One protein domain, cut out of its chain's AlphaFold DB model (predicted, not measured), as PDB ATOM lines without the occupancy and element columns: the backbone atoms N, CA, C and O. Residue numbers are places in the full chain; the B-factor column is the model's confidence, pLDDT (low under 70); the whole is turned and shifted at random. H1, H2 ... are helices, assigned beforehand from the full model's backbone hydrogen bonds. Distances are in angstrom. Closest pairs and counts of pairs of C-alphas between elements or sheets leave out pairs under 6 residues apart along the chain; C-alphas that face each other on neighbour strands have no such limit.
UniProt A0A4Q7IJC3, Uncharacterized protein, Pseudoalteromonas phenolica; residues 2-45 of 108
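This is residues 2 to 45 of the 108 residues of an uncharacterized protein of Pseudoalteromonas phenolica (UniProt A0A4Q7IJC3). A long, nearly straight helix, H2, sticks out as an arm from a small foot, the short helix H1, which is set crosswise to it. A five-residue link joins the two. The printed part has 44 residues with two named helices, H1 then H2, and no named strand; the class is all helix. The whole is extended, with a radius of gyration of the C-alphas of 14.9 A and spans of 43 by 18 by 18 A.

H1, residues 2 to 13, begins at C-alpha 2 (67.299, -10.137, 329.054). H2, residues 19 to 44, measures 38.0 A from C-alpha 19 (65.444, 0.854, 337.098) to C-alpha 44 (30.104, 1.387, 323.213).

H1 and H2 are apart, with no C-alpha of the one within 8 A of the other. In H2 every O i to N i+4 pair is within hydrogen-bond range; in H1 5 of 8 are.

The C-alphas farthest apart, of Pro 16 and Glu 45, are 43.6 A apart. The printed part has no cut, and its link is tight. Residues 2 to 17 and residue 19 have pLDDT under 70.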
ATOM      1  N   LYS A   2      66.786 -11.370 328.420       45.62
ATOM      2  CA  LYS A   2      67.299 -10.137 329.054       45.62
ATOM      3  C   LYS A   2      68.150  -9.263 328.113       45.62
ATOM      4  O   LYS A   2      67.854  -8.092 327.936       45.62
ATOM      5  N   VAL A   3      69.098  -9.892 327.415       53.19
ATOM      6  CA  VAL A   3      70.003  -9.227 326.461       53.19
ATOM      7  C   VAL A   3      69.256  -8.644 325.253       53.19
ATOM      8  O   VAL A   3      69.630  -7.607 324.734       53.19
ATOM      9  N   PHE A   4      68.166  -9.278 324.808       55.06
ATOM     10  CA  PHE A   4      67.428  -8.838 323.618       55.06
ATOM     11  C   PHE A   4      66.576  -7.588 323.891       55.06
ATOM     12  O   PHE A   4      66.532  -6.679 323.065       55.06
ATOM     13  N   PHE A   5      65.949  -7.516 325.071       52.00
ATOM     14  CA  PHE A   5      65.237  -6.313 325.512       52.00
ATOM     15  C   PHE A   5      66.194  -5.143 325.745       52.00
ATOM     16  O   PHE A   5      65.902  -4.036 325.307       52.00
ATOM     17  N   GLU A   6      67.356  -5.405 326.342       50.06
ATOM     18  CA  GLU A   6      68.427  -4.416 326.485       50.06
ATOM     19  C   GLU A   6      68.842  -3.844 325.113       50.06
ATOM     20  O   GLU A   6      68.787  -2.630 324.916       50.06
ATOM     21  N   THR A   7      69.125  -4.690 324.113       53.41
ATOM     22  CA  THR A   7      69.562  -4.243 322.773       53.41
ATOM     23  C   THR A   7      68.527  -3.400 322.018       53.41
ATOM     24  O   THR A   7      68.902  -2.422 321.369       53.41
ATOM     25  N   ILE A   8      67.231  -3.728 322.099       54.00
ATOM     26  CA  ILE A   8      66.177  -2.937 321.432       54.00
ATOM     27  C   ILE A   8      65.981  -1.578 322.124       54.00
ATOM     28  O   ILE A   8      65.731  -0.570 321.459       54.00
ATOM     29  N   GLN A   9      66.155  -1.516 323.444       49.28
ATOM     30  CA  GLN A   9      65.994  -0.285 324.220       49.28
ATOM     31  C   GLN A   9      67.168   0.687 324.096       49.28
ATOM     32  O   GLN A   9      66.948   1.901 324.102       49.28
ATOM     33  N   PHE A  10      68.396   0.187 323.911       49.66
ATOM     34  CA  PHE A  10      69.585   1.036 323.767       49.66
ATOM     35  C   PHE A  10      69.528   1.978 322.553       49.66
ATOM     36  O   PHE A  10      70.215   3.000 322.546       49.66
ATOM     37  N   ARG A  11      68.690   1.690 321.545       51.81
ATOM     38  CA  ARG A  11      68.594   2.502 320.322       51.81
ATOM     39  C   ARG A  11      67.581   3.645 320.381       51.81
ATOM     40  O   ARG A  11      67.710   4.578 319.597       51.81
ATOM     41  N   PHE A  12      66.596   3.593 321.281       52.25
ATOM     42  CA  PHE A  12      65.500   4.573 321.305       52.25
ATOM     43  C   PHE A  12      65.763   5.793 322.196       52.25
ATOM     44  O   PHE A  12      65.215   6.857 321.926       52.25
ATOM     45  N   VAL A  13      66.589   5.670 323.244       56.97
ATOM     46  CA  VAL A  13      66.758   6.741 324.253       56.97
ATOM     47  C   VAL A  13      68.203   7.251 324.362       56.97
ATOM     48  O   VAL A  13      68.429   8.310 324.940       56.97
ATOM     49  N   GLY A  14      69.194   6.563 323.779       61.28
ATOM     50  CA  GLY A  14      70.597   7.016 323.769       61.28
ATOM     51  C   GLY A  14      71.244   7.139 325.159       61.28
ATOM     52  O   GLY A  14      72.295   7.758 325.299       61.28
ATOM     53  N   ARG A  15      70.613   6.572 326.196       61.78
ATOM     54  CA  ARG A  15      71.062   6.573 327.595       61.78
ATOM     55  C   ARG A  15      70.830   5.179 328.192       61.78
ATOM     56  O   ARG A  15      69.865   4.525 327.792       61.78
ATOM     57  N   PRO A  16      71.671   4.709 329.133       59.47
ATOM     58  CA  PRO A  16      71.429   3.443 329.818       59.47
ATOM     59  C   PRO A  16      70.122   3.530 330.620       59.47
ATOM     60  O   PRO A  16      69.972   4.415 331.460       59.47
ATOM     61  N   ALA A  17      69.180   2.623 330.341       61.25
ATOM     62  CA  ALA A  17      67.885   2.578 331.014       61.25
ATOM     63  C   ALA A  17      68.070   2.257 332.504       61.25
ATOM     64  O   ALA A  17      68.584   1.196 332.869       61.25
ATOM     65  N   ASN A  18      67.648   3.173 333.372       71.50
ATOM     66  CA  ASN A  18      67.703   2.986 334.813       71.50
ATOM     67  C   ASN A  18      66.479   2.184 335.289       71.50
ATOM     68  O   ASN A  18      65.427   2.152 334.647       71.50
ATOM     69  N   ARG A  19      66.571   1.561 336.469       69.81
ATOM     70  CA  ARG A  19      65.444   0.854 337.098       69.81
ATOM     71  C   ARG A  19      64.226   1.770 337.247       69.81
ATOM     72  O   ARG A  19      63.103   1.324 337.065       69.81
ATOM     73  N   GLN A  20      64.447   3.055 337.517       73.81
ATOM     74  CA  GLN A  20      63.380   4.049 337.602       73.81
ATOM     75  C   GLN A  20      62.634   4.236 336.268       73.81
ATOM     76  O   GLN A  20      61.413   4.372 336.281       73.81
ATOM     77  N   ASP A  21      63.332   4.179 335.132       73.06
ATOM     78  CA  ASP A  21      62.728   4.349 333.803       73.06
ATOM     79  C   ASP A  21      61.786   3.187 333.485       73.06
ATOM     80  O   ASP A  21      60.673   3.383 333.008       73.06
ATOM     81  N   TRP A  22      62.182   1.971 333.857       73.94
ATOM     82  CA  TRP A  22      61.336   0.789 333.726       73.94
ATOM     83  C   TRP A  22      60.067   0.851 334.576       73.94
ATOM     84  O   TRP A  22      59.001   0.433 334.123       73.94
ATOM     85  N   HIS A  23      60.161   1.397 335.790       75.44
ATOM     86  CA  HIS A  23      58.985   1.636 336.626       75.44
ATOM     87  C   HIS A  23      58.048   2.665 335.977       75.44
ATOM     88  O   HIS A  23      56.838   2.446 335.945       75.44
ATOM     89  N   TRP A  24      58.594   3.747 335.415       73.19
ATOM     90  CA  TRP A  24      57.812   4.750 334.691       73.19
ATOM     91  C   TRP A  24      57.126   4.183 333.449       73.19
ATOM     92  O   TRP A  24      55.944   4.447 333.245       73.19
ATOM     93  N   VAL A  25      57.825   3.365 332.660       80.50
ATOM     94  CA  VAL A  25      57.253   2.705 331.477       80.50
ATOM     95  C   VAL A  25      56.111   1.770 331.875       80.50
ATOM     96  O   VAL A  25      55.050   1.813 331.255       80.50
ATOM     97  N   ALA A  26      56.283   0.968 332.930       78.44
ATOM     98  CA  ALA A  26      55.239   0.062 333.406       78.44
ATOM     99  C   ALA A  26      53.991   0.815 333.901       78.44
ATOM    100  O   ALA A  26      52.869   0.439 333.562       78.44
ATOM    101  N   ILE A  27      54.180   1.903 334.659       82.81
ATOM    102  CA  ILE A  27      53.080   2.758 335.130       82.81
ATOM    103  C   ILE A  27      52.380   3.433 333.944       82.81
ATOM    104  O   ILE A  27      51.154   3.414 333.865       82.81
ATOM    105  N   GLY A  28      53.143   3.984 332.997       84.94
ATOM    106  CA  GLY A  28      52.595   4.622 331.802       84.94
ATOM    107  C   GLY A  28      51.774   3.654 330.951       84.94
ATOM    108  O   GLY A  28      50.668   3.987 330.535       84.94
ATOM    109  N   PHE A  29      52.271   2.431 330.757       88.12
ATOM    110  CA  PHE A  29      51.560   1.386 330.022       88.12
ATOM    111  C   PHE A  29      50.260   0.968 330.722       88.12
ATOM    112  O   PHE A  29      49.222   0.847 330.074       88.12
ATOM    113  N   TYR A  30      50.293   0.815 332.049       87.12
ATOM    114  CA  TYR A  30      49.101   0.531 332.846       87.12
ATOM    115  C   TYR A  30      48.029   1.624 332.701       87.12
ATOM    116  O   TYR A  30      46.869   1.320 332.422       87.12
ATOM    117  N   ILE A  31      48.422   2.897 332.831       87.44
ATOM    118  CA  ILE A  31      47.507   4.038 332.688       87.44
ATOM    119  C   ILE A  31      46.938   4.099 331.267       87.44
ATOM    120  O   ILE A  31      45.740   4.309 331.102       87.44
ATOM    121  N   ALA A  32      47.763   3.873 330.242       89.12
ATOM    122  CA  ALA A  32      47.307   3.857 328.856       89.12
ATOM    123  C   ALA A  32      46.241   2.776 328.621       89.12
ATOM    124  O   ALA A  32      45.199   3.069 328.038       89.12
ATOM    125  N   ILE A  33      46.457   1.554 329.126       90.12
ATOM    126  CA  ILE A  33      45.461   0.476 329.047       90.12
ATOM    127  C   ILE A  33      44.164   0.884 329.737       90.12
ATOM    128  O   ILE A  33      43.091   0.671 329.171       90.12
ATOM    129  N   TRP A  34      44.246   1.474 330.932       89.69
ATOM    130  CA  TRP A  34      43.063   1.919 331.665       89.69
ATOM    131  C   TRP A  34      42.280   2.963 330.858       89.69
ATOM    132  O   TRP A  34      41.096   2.761 330.587       89.69
ATOM    133  N   VAL A  35      42.942   4.029 330.401       88.12
ATOM    134  CA  VAL A  35      42.298   5.108 329.636       88.12
ATOM    135  C   VAL A  35      41.675   4.579 328.345       88.12
ATOM    136  O   VAL A  35      40.524   4.896 328.058       88.12
ATOM    137  N   ILE A  36      42.390   3.739 327.590       91.31
ATOM    138  CA  ILE A  36      41.879   3.154 326.343       91.31
ATOM    139  C   ILE A  36      40.676   2.250 326.625       91.31
ATOM    140  O   ILE A  36      39.656   2.365 325.948       91.31
ATOM    141  N   SER A  37      40.758   1.393 327.645       85.75
ATOM    142  CA  SER A  37      39.659   0.496 328.023       85.75
ATOM    143  C   SER A  37      38.404   1.278 328.405       85.75
ATOM    144  O   SER A  37      37.317   0.984 327.913       85.75
ATOM    145  N   VAL A  38      38.548   2.316 329.234       86.06
ATOM    146  CA  VAL A  38      37.425   3.169 329.646       86.06
ATOM    147  C   VAL A  38      36.881   3.971 328.473       86.06
ATOM    148  O   VAL A  38      35.664   4.096 328.356       86.06
ATOM    149  N   ALA A  39      37.736   4.483 327.585       86.56
ATOM    150  CA  ALA A  39      37.295   5.187 326.387       86.56
ATOM    151  C   ALA A  39      36.449   4.271 325.492       86.56
ATOM    152  O   ALA A  39      35.338   4.646 325.130       86.56
ATOM    153  N   ILE A  40      36.920   3.050 325.210       88.69
ATOM    154  CA  ILE A  40      36.179   2.059 324.414       88.69
ATOM    155  C   ILE A  40      34.826   1.743 325.060       88.69
ATOM    156  O   ILE A  40      33.803   1.824 324.385       88.69
ATOM    157  N   VAL A  41      34.803   1.442 326.364       87.94
ATOM    158  CA  VAL A  41      33.545   1.169 327.082       87.94
ATOM    159  C   VAL A  41      32.615   2.380 327.028       87.94
ATOM    160  O   VAL A  41      31.427   2.217 326.793       87.94
ATOM    161  N   SER A  42      33.146   3.594 327.166       85.50
ATOM    162  CA  SER A  42      32.347   4.823 327.104       85.50
ATOM    163  C   SER A  42      31.757   5.081 325.716       85.50
ATOM    164  O   SER A  42      30.672   5.646 325.629       85.50
ATOM    165  N   PHE A  43      32.447   4.676 324.643       85.88
ATOM    166  CA  PHE A  43      31.931   4.773 323.275       85.88
ATOM    167  C   PHE A  43      30.864   3.717 322.969       85.88
ATOM    168  O   PHE A  43      29.913   4.021 322.255       85.88
ATOM    169  N   LEU A  44      31.027   2.493 323.480       88.94
ATOM    170  CA  LEU A  44      30.104   1.387 323.213       88.94
ATOM    171  C   LEU A  44      28.852   1.455 324.097       88.94
ATOM    172  O   LEU A  44      27.737   1.377 323.595       88.94
ATOM    173  N   GLU A  45      29.038   1.627 325.404       86.19
ATOM    174  CA  GLU A  45      27.969   1.676 326.402       86.19
ATOM    175  C   GLU A  45      28.298   2.739 327.467       86.19
ATOM    176  O   GLU A  45      28.900   2.441 328.506       86.19
TER     177      GLU A  45